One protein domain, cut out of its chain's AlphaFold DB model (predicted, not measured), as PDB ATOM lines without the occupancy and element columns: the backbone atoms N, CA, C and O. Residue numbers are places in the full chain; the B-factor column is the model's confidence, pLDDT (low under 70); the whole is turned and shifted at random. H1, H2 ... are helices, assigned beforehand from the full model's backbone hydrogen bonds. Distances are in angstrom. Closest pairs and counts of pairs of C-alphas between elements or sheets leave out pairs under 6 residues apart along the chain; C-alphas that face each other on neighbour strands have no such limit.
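Overview. This is residues 81 to 144 of the 484 residues of an uncharacterized protein of Ganoderma sinense ZZ0214-1 (UniProt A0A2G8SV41). Two helices, H4 and H6, lie side by side and run opposite ways, and H3 runs along them less closely, so that the three centres make a triangle. The short helix H5 packs between H1 and H3, and from H1 residues 86 to 93 lead away to the small helix H2, which touches no helix. The printed part has 64 residues with six named helices, H1 to H6 in order along the chain, and no named strand; the class is all helix. It is compact, with a radius of gyration of the C-alphas of 11.7 A, though only just elongated in outline, spanning 37 by 24 by 16 A.

Along the chain. H1 is residues 81 to 85, beginning at C-alpha 81 at (-40.086, -7.041, -41.876). H2 is residues 94 to 97. H3 is residues 100 to 109 and measures 14.3 A from first to last C-alpha. H4 is residues 113 to 121, 12.2 A long, beginning at C-alpha 113 at (-52.996, -3.930, -33.025). H5 is residues 124 to 129, 8.7 A. H6, the longest helix, is residues 131 to 142, 16.5 A, ending at C-alpha 142 at (-48.635, -9.134, -26.363).

Arrangement. H5 is the hub, touching three helices. It touches H1, where the closest C-alphas, those of Cys 85 and Arg 124, are 5.2 A apart. It touches H3 about perpendicular, at 84 degrees, with the C-alphas of Pro 100 and Val 129 closest at 6.4 A. H4 and H5 touch only at the corner, with the C-alphas of Ala 120 and Leu 127 closest at 4.3 A. H5 and H6 meet only through their link. H4 and H6 touch at a shallow tilt of 25 degrees, opposite ways, with the C-alphas of Leu 113 and Ala 137 closest at 5.2 A. H3 and H6 only just touch, with 3 pairs of C-alphas within 8 A, and H6 does so with residue 133 alone; the closest C-alphas, those of Phe 107 and Glu 133, are 6.3 A apart. H3 and H4 are close but not clearly touching, with the C-alphas of Phe 107 and Val 116 closest at 6.2 A. H2 and H3 are only just apart, their closest C-alphas at 8.3 A. In H1, H3, H4, H5 and H6 every O i to N i+4 pair is within hydrogen-bond range; H2 is too short for such a pair.

Size, cuts and confidence. The C-alphas farthest apart, those of Ser 92 and Pro 144, are 37.6 A from each other. The printed part has no cut. The link from H1 to H2 is short, and the other four links are tight. The mean pLDDT of the printed part is 86.6, and residues 87 to 92 are under 70.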
ATOM      1  N   TYR A  81     -39.357  -8.314 -41.854       91.31
ATOM      2  CA  TYR A  81     -40.086  -7.041 -41.876       91.31
ATOM      3  C   TYR A  81     -39.403  -5.988 -42.751       91.31
ATOM      4  O   TYR A  81     -40.044  -5.319 -43.566       91.31
ATOM      5  N   ASP A  82     -38.082  -5.863 -42.615       90.25
ATOM      6  CA  ASP A  82     -37.301  -4.893 -43.382       90.25
ATOM      7  C   ASP A  82     -37.247  -5.243 -44.873       90.25
ATOM      8  O   ASP A  82     -37.296  -4.352 -45.721       90.25
ATOM      9  N   SER A  83     -37.269  -6.536 -45.213       90.62
ATOM     10  CA  SER A  83     -37.372  -6.989 -46.605       90.62
ATOM     11  C   SER A  83     -38.738  -6.670 -47.222       90.62
ATOM     12  O   SER A  83     -38.824  -6.352 -48.407       90.62
ATOM     13  N   TRP A  84     -39.814  -6.675 -46.428       90.00
ATOM     14  CA  TRP A  84     -41.155  -6.316 -46.904       90.00
ATOM     15  C   TRP A  84     -41.292  -4.824 -47.212       90.00
ATOM     16  O   TRP A  84     -42.092  -4.443 -48.073       90.00
ATOM     17  N   CYS A  85     -40.505  -3.998 -46.518       86.06
ATOM     18  CA  CYS A  85     -40.421  -2.555 -46.726       86.06
ATOM     19  C   CYS A  85     -39.529  -2.173 -47.919       86.06
ATOM     20  O   CYS A  85     -39.646  -1.055 -48.427       86.06
ATOM     21  N   ALA A  86     -38.647  -3.073 -48.366       81.31
ATOM     22  CA  ALA A  86     -37.725  -2.817 -49.466       81.31
ATOM     23  C   ALA A  86     -38.464  -2.569 -50.796       81.31
ATOM     24  O   ALA A  86     -39.577  -3.055 -51.024       81.31
ATOM     25  N   ASP A  87     -37.828  -1.803 -51.686       66.25
ATOM     26  CA  ASP A  87     -38.291  -1.501 -53.045       66.25
ATOM     27  C   ASP A  87     -39.718  -0.934 -53.118       66.25
ATOM     28  O   ASP A  87     -40.663  -1.611 -53.534       66.25
ATOM     29  N   TYR A  88     -39.891   0.335 -52.729       66.44
ATOM     30  CA  TYR A  88     -41.148   1.044 -52.967       66.44
ATOM     31  C   TYR A  88     -41.066   1.899 -54.236       66.44
ATOM     32  O   TYR A  88     -40.134   2.676 -54.441       66.44
ATOM     33  N   THR A  89     -42.084   1.783 -55.085       61.28
ATOM     34  CA  THR A  89     -42.379   2.796 -56.097       61.28
ATOM     35  C   THR A  89     -43.300   3.843 -55.466       61.28
ATOM     36  O   THR A  89     -44.274   3.467 -54.804       61.28
ATOM     37  N   PRO A  90     -43.019   5.151 -55.607       58.09
ATOM     38  CA  PRO A  90     -43.887   6.193 -55.070       58.09
ATOM     39  C   PRO A  90     -45.305   6.035 -55.625       58.09
ATOM     40  O   PRO A  90     -45.523   6.119 -56.833       58.09
ATOM     41  N   GLN A  91     -46.273   5.779 -54.747       62.75
ATOM     42  CA  GLN A  91     -47.679   5.742 -55.130       62.75
ATOM     43  C   GLN A  91     -48.229   7.172 -55.200       62.75
ATOM     44  O   GLN A  91     -47.992   7.993 -54.318       62.75
ATOM     45  N   SER A  92     -48.997   7.477 -56.246       63.62
ATOM     46  CA  SER A  92     -49.594   8.797 -56.480       63.62
ATOM     47  C   SER A  92     -50.975   8.914 -55.819       63.62
ATOM     48  O   SER A  92     -51.995   8.967 -56.505       63.62
ATOM     49  N   SER A  93     -51.031   8.906 -54.487       74.69
ATOM     50  CA  SER A  93     -52.273   9.147 -53.733       74.69
ATOM     51  C   SER A  93     -52.143  10.385 -52.849       74.69
ATOM     52  O   SER A  93     -51.045  10.736 -52.419       74.69
ATOM     53  N   ALA A  94     -53.269  11.034 -52.546       75.50
ATOM     54  CA  ALA A  94     -53.303  12.191 -51.651       75.50
ATOM     55  C   ALA A  94     -52.791  11.863 -50.236       75.50
ATOM     56  O   ALA A  94     -52.224  12.729 -49.578       75.50
ATOM     57  N   LEU A  95     -52.930  10.609 -49.788       78.00
ATOM     58  CA  LEU A  95     -52.397  10.153 -48.503       78.00
ATOM     59  C   LEU A  95     -50.859  10.134 -48.507       78.00
ATOM     60  O   LEU A  95     -50.240  10.442 -47.496       78.00
ATOM     61  N   PHE A  96     -50.239   9.844 -49.655       76.62
ATOM     62  CA  PHE A  96     -48.779   9.847 -49.822       76.62
ATOM     63  C   PHE A  96     -48.189  11.242 -50.034       76.62
ATOM     64  O   PHE A  96     -46.973  11.399 -49.995       76.62
ATOM     65  N   ALA A  97     -49.036  12.255 -50.229       80.94
ATOM     66  CA  ALA A  97     -48.614  13.652 -50.201       80.94
ATOM     67  C   ALA A  97     -48.429  14.179 -48.764       80.94
ATOM     68  O   ALA A  97     -47.895  15.273 -48.583       80.94
ATOM     69  N   LEU A  98     -48.880  13.429 -47.749       85.25
ATOM     70  CA  LEU A  98     -48.718  13.813 -46.352       85.25
ATOM     71  C   LEU A  98     -47.278  13.565 -45.869       85.25
ATOM     72  O   LEU A  98     -46.699  12.521 -46.188       85.25
ATOM     73  N   PRO A  99     -46.716  14.475 -45.052       88.00
ATOM     74  CA  PRO A  99     -45.445  14.242 -44.379       88.00
ATOM     75  C   PRO A  99     -45.491  12.993 -43.477       88.00
ATOM     76  O   PRO A  99     -46.544  12.715 -42.884       88.00
ATOM     77  N   PRO A 100     -44.372  12.257 -43.320       86.12
ATOM     78  CA  PRO A 100     -44.290  11.082 -42.450       86.12
ATOM     79  C   PRO A 100     -44.789  11.332 -41.024       86.12
ATOM     80  O   PRO A 100     -45.429  10.462 -40.446       86.12
ATOM     81  N   GLU A 101     -44.584  12.531 -40.480       89.25
ATOM     82  CA  GLU A 101     -45.014  12.917 -39.134       89.25
ATOM     83  C   GLU A 101     -46.541  12.884 -38.991       89.25
ATOM     84  O   GLU A 101     -47.070  12.448 -37.970       89.25
ATOM     85  N   VAL A 102     -47.266  13.305 -40.034       90.81
ATOM     86  CA  VAL A 102     -48.737  13.268 -40.053       90.81
ATOM     87  C   VAL A 102     -49.225  11.826 -40.139       90.81
ATOM     88  O   VAL A 102     -50.194  11.458 -39.478       90.81
ATOM     89  N   LEU A 103     -48.533  10.985 -40.906       89.88
ATOM     90  CA  LEU A 103     -48.845   9.560 -40.996       89.88
ATOM     91  C   LEU A 103     -48.577   8.844 -39.667       89.88
ATOM     92  O   LEU A 103     -49.399   8.033 -39.245       89.88
ATOM     93  N   SER A 104     -47.502   9.190 -38.956       87.75
ATOM     94  CA  SER A 104     -47.246   8.694 -37.601       87.75
ATOM     95  C   SER A 104     -48.357   9.087 -36.625       87.75
ATOM     96  O   SER A 104     -48.757   8.261 -35.810       87.75
ATOM     97  N   LEU A 105     -48.925  10.296 -36.732       89.38
ATOM     98  CA  LEU A 105     -50.087  10.694 -35.924       89.38
ATOM     99  C   LEU A 105     -51.343   9.874 -36.250       89.38
ATOM    100  O   LEU A 105     -52.099   9.540 -35.337       89.38
ATOM    101  N   LEU A 106     -51.559   9.518 -37.521       91.38
ATOM    102  CA  LEU A 106     -52.658   8.626 -37.909       91.38
ATOM    103  C   LEU A 106     -52.487   7.238 -37.287       91.38
ATOM    104  O   LEU A 106     -53.438   6.714 -36.715       91.38
ATOM    105  N   PHE A 107     -51.279   6.672 -37.342       92.19
ATOM    106  CA  PHE A 107     -50.977   5.409 -36.669       92.19
ATOM    107  C   PHE A 107     -51.156   5.506 -35.150       92.19
ATOM    108  O   PHE A 107     -51.772   4.627 -34.557       92.19
ATOM    109  N   ALA A 108     -50.681   6.583 -34.522       87.12
ATOM    110  CA  ALA A 108     -50.808   6.789 -33.082       87.12
ATOM    111  C   ALA A 108     -52.272   6.919 -32.619       87.12
ATOM    112  O   ALA A 108     -52.591   6.578 -31.478       87.12
ATOM    113  N   ALA A 109     -53.169   7.391 -33.492       90.44
ATOM    114  CA  ALA A 109     -54.603   7.447 -33.217       90.44
ATOM    115  C   ALA A 109     -55.266   6.055 -33.196       90.44
ATOM    116  O   ALA A 109     -56.319   5.889 -32.573       90.44
ATOM    117  N   LEU A 110     -54.658   5.051 -33.838       91.06
ATOM    118  CA  LEU A 110     -55.123   3.668 -33.809       91.06
ATOM    119  C   LEU A 110     -54.667   2.997 -32.507       91.06
ATOM    120  O   LEU A 110     -53.479   2.940 -32.189       91.06
ATOM    121  N   ARG A 111     -55.634   2.497 -31.732       80.56
ATOM    122  CA  ARG A 111     -55.375   1.903 -30.410       80.56
ATOM    123  C   ARG A 111     -55.088   0.411 -30.471       80.56
ATOM    124  O   ARG A 111     -54.255  -0.069 -29.707       80.56
ATOM    125  N   ASP A 112     -55.756  -0.299 -31.374       87.62
ATOM    126  CA  ASP A 112     -55.686  -1.756 -31.422       87.62
ATOM    127  C   ASP A 112     -54.701  -2.234 -32.485       87.62
ATOM    128  O   ASP A 112     -54.663  -1.722 -33.610       87.62
ATOM    129  N   LEU A 113     -53.962  -3.289 -32.142       90.19
ATOM    130  CA  LEU A 113     -52.996  -3.930 -33.025       90.19
ATOM    131  C   LEU A 113     -53.577  -4.313 -34.406       90.19
ATOM    132  O   LEU A 113     -52.933  -3.983 -35.402       90.19
ATOM    133  N   PRO A 114     -54.784  -4.917 -34.527       91.12
ATOM    134  CA  PRO A 114     -55.359  -5.249 -35.832       91.12
ATOM    135  C   PRO A 114     -55.501  -4.041 -36.758       91.12
ATOM    136  O   PRO A 114     -55.213  -4.140 -37.948       91.12
ATOM    137  N   HIS A 115     -55.912  -2.890 -36.221       92.44
ATOM    138  CA  HIS A 115     -56.106  -1.670 -37.003       92.44
ATOM    139  C   HIS A 115     -54.769  -1.082 -37.461       92.44
ATOM    140  O   HIS A 115     -54.637  -0.677 -38.617       92.44
ATOM    141  N   VAL A 116     -53.769  -1.079 -36.574       93.75
ATOM    142  CA  VAL A 116     -52.406  -0.625 -36.885       93.75
ATOM    143  C   VAL A 116     -51.793  -1.484 -37.994       93.75
ATOM    144  O   VAL A 116     -51.282  -0.942 -38.974       93.75
ATOM    145  N   ILE A 117     -51.902  -2.813 -37.888       92.25
ATOM    146  CA  ILE A 117     -51.416  -3.741 -38.916       92.25
ATOM    147  C   ILE A 117     -52.178  -3.534 -40.224       92.25
ATOM    148  O   ILE A 117     -51.548  -3.386 -41.267       92.25
ATOM    149  N   ALA A 118     -53.513  -3.479 -40.177       91.81
ATOM    150  CA  ALA A 118     -54.344  -3.319 -41.366       91.81
ATOM    151  C   ALA A 118     -53.986  -2.051 -42.152       91.81
ATOM    152  O   ALA A 118     -53.896  -2.112 -43.375       91.81
ATOM    153  N   LEU A 119     -53.728  -0.927 -41.471       91.56
ATOM    154  CA  LEU A 119     -53.259   0.298 -42.119       91.56
ATOM    155  C   LEU A 119     -51.851   0.124 -42.708       91.56
ATOM    156  O   LEU A 119     -51.615   0.510 -43.855       91.56
ATOM    157  N   ALA A 120     -50.929  -0.468 -41.946       92.56
ATOM    158  CA  ALA A 120     -49.541  -0.650 -42.357       92.56
ATOM    159  C   ALA A 120     -49.411  -1.510 -43.622       92.56
ATOM    160  O   ALA A 120     -48.680  -1.141 -44.537       92.56
ATOM    161  N   ILE A 121     -50.152  -2.617 -43.717       91.00
ATOM    162  CA  ILE A 121     -50.033  -3.555 -44.845       91.00
ATOM    163  C   ILE A 121     -50.678  -3.048 -46.140       91.00
ATOM    164  O   ILE A 121     -50.415  -3.613 -47.197       91.00
ATOM    165  N   THR A 122     -51.466  -1.964 -46.103       88.75
ATOM    166  CA  THR A 122     -52.099  -1.412 -47.320       88.75
ATOM    167  C   THR A 122     -51.090  -1.013 -48.399       88.75
ATOM    168  O   THR A 122     -51.402  -1.066 -49.589       88.75
ATOM    169  N   CYS A 123     -49.876  -0.601 -48.012       86.81
ATOM    170  CA  CYS A 123     -48.780  -0.350 -48.941       86.81
ATOM    171  C   CYS A 123     -47.410  -0.385 -48.243       86.81
ATOM    172  O   CYS A 123     -47.289  -0.112 -47.051       86.81
ATOM    173  N   ARG A 124     -46.340  -0.623 -49.016       88.19
ATOM    174  CA  ARG A 124     -44.958  -0.694 -48.493       88.19
ATOM    175  C   ARG A 124     -44.486   0.602 -47.826       88.19
ATOM    176  O   ARG A 124     -43.715   0.549 -46.877       88.19
ATOM    177  N   TYR A 125     -44.951   1.760 -48.301       87.38
ATOM    178  CA  TYR A 125     -44.586   3.048 -47.707       87.38
ATOM    179  C   TYR A 125     -45.175   3.214 -46.301       87.38
ATOM    180  O   TYR A 125     -44.449   3.578 -45.382       87.38
ATOM    181  N   LEU A 126     -46.460   2.888 -46.109       90.50
ATOM    182  CA  LEU A 126     -47.086   2.911 -44.783       90.50
ATOM    183  C   LEU A 126     -46.528   1.823 -43.869       90.50
ATOM    184  O   LEU A 126     -46.388   2.075 -42.678       90.50
ATOM    185  N   LEU A 127     -46.148   0.665 -44.414       90.69
ATOM    186  CA  LEU A 127     -45.426  -0.359 -43.663       90.69
ATOM    187  C   LEU A 127     -44.088   0.186 -43.132       90.69
ATOM    188  O   LEU A 127     -43.797   0.057 -41.949       90.69
ATOM    189  N   GLY A 128     -43.318   0.886 -43.971       90.50
ATOM    190  CA  GLY A 128     -42.056   1.512 -43.570       90.50
ATOM    191  C   GLY A 128     -42.229   2.651 -42.558       90.50
ATOM    192  O   GLY A 128     -41.581   2.651 -41.512       90.50
ATOM    193  N   VAL A 129     -43.126   3.606 -42.832       90.50
ATOM    194  CA  VAL A 129     -43.402   4.753 -41.941       90.50
ATOM    195  C   VAL A 129     -44.014   4.297 -40.612       90.50
ATOM    196  O   VAL A 129     -43.681   4.826 -39.554       90.50
ATOM    197  N   GLY A 130     -44.888   3.292 -40.654       91.31
ATOM    198  CA  GLY A 130     -45.582   2.740 -39.498       91.31
ATOM    199  C   GLY A 130     -44.744   1.791 -38.645       91.31
ATOM    200  O   GLY A 130     -45.227   1.374 -37.598       91.31
ATOM    201  N   LYS A 131     -43.503   1.455 -39.029       93.19
ATOM    202  CA  LYS A 131     -42.672   0.439 -38.352       93.19
ATOM    203  C   LYS A 131     -42.617   0.599 -36.830       93.19
ATOM    204  O   LYS A 131     -42.835  -0.364 -36.094       93.19
ATOM    205  N   ALA A 132     -42.336   1.812 -36.355       92.44
ATOM    206  CA  ALA A 132     -42.245   2.097 -34.924       92.44
ATOM    207  C   ALA A 132     -43.596   1.912 -34.209       92.44
ATOM    208  O   ALA A 132     -43.643   1.373 -33.104       92.44
ATOM    209  N   GLU A 133     -44.689   2.304 -34.861       93.44
ATOM    210  CA  GLU A 133     -46.044   2.203 -34.320       93.44
ATOM    211  C   GLU A 133     -46.573   0.768 -34.337       93.44
ATOM    212  O   GLU A 133     -47.199   0.346 -33.367       93.44
ATOM    213  N   VAL A 134     -46.251  -0.016 -35.372       93.94
ATOM    214  CA  VAL A 134     -46.529  -1.458 -35.411       93.94
ATOM    215  C   VAL A 134     -45.819  -2.141 -34.248       93.94
ATOM    216  O   VAL A 134     -46.474  -2.804 -33.454       93.94
ATOM    217  N   LEU A 135     -44.513  -1.911 -34.063       93.50
ATOM    218  CA  LEU A 135     -43.773  -2.496 -32.940       93.50
ATOM    219  C   LEU A 135     -44.339  -2.058 -31.579       93.50
ATOM    220  O   LEU A 135     -44.468  -2.884 -30.673       93.50
ATOM    221  N   ARG A 136     -44.693  -0.774 -31.424       92.88
ATOM    222  CA  ARG A 136     -45.329  -0.254 -30.204       92.88
ATOM    223  C   ARG A 136     -46.649  -0.973 -29.925       92.88
ATOM    224  O   ARG A 136     -46.855  -1.426 -28.801       92.88
ATOM    225  N   ALA A 137     -47.516  -1.101 -30.928       92.25
ATOM    226  CA  ALA A 137     -48.801  -1.778 -30.806       92.25
ATOM    227  C   ALA A 137     -48.634  -3.277 -30.515       92.25
ATOM    228  O   ALA A 137     -49.334  -3.808 -29.656       92.25
ATOM    229  N   THR A 138     -47.673  -3.952 -31.159       92.44
ATOM    230  CA  THR A 138     -47.372  -5.372 -30.914       92.44
ATOM    231  C   THR A 138     -46.939  -5.586 -29.467       92.44
ATOM    232  O   THR A 138     -47.436  -6.493 -28.805       92.44
ATOM    233  N   ARG A 139     -46.059  -4.723 -28.941       92.56
ATOM    234  CA  ARG A 139     -45.625  -4.772 -27.536       92.56
ATOM    235  C   ARG A 139     -46.768  -4.485 -26.568       92.56
ATOM    236  O   ARG A 139     -46.908  -5.212 -25.595       92.56
ATOM    237  N   ALA A 140     -47.598  -3.482 -26.847       90.31
ATOM    238  CA  ALA A 140     -48.745  -3.150 -26.004       90.31
ATOM    239  C   ALA A 140     -49.788  -4.280 -25.948       90.31
ATOM    240  O   ALA A 140     -50.415  -4.477 -24.913       90.31
ATOM    241  N   PHE A 141     -49.960  -5.019 -27.046       90.38
ATOM    242  CA  PHE A 141     -50.916  -6.121 -27.134       90.38
ATOM    243  C   PHE A 141     -50.398  -7.411 -26.482       90.38
ATOM    244  O   PHE A 141     -51.097  -8.007 -25.670       90.38
ATOM    245  N   HIS A 142     -49.176  -7.842 -26.819       89.94
ATOM    246  CA  HIS A 142     -48.635  -9.134 -26.363       89.94
ATOM    247  C   HIS A 142     -47.928  -9.061 -25.009       89.94
ATOM    248  O   HIS A 142     -47.900 -10.050 -24.284       89.94
ATOM    249  N   ALA A 143     -47.371  -7.901 -24.658       92.81
ATOM    250  CA  ALA A 143     -46.572  -7.707 -23.452       92.81
ATOM    251  C   ALA A 143     -47.026  -6.472 -22.643       92.81
ATOM    252  O   ALA A 143     -46.214  -5.584 -22.362       92.81
ATOM    253  N   PRO A 144     -48.318  -6.383 -22.259       91.44
ATOM    254  CA  PRO A 144     -48.894  -5.192 -21.630       91.44
ATOM    255  C   PRO A 144     -48.262  -4.830 -20.279       91.44
ATOM    256  O   PRO A 144     -48.404  -3.702 -19.815       91.44
TER     257      PRO A 144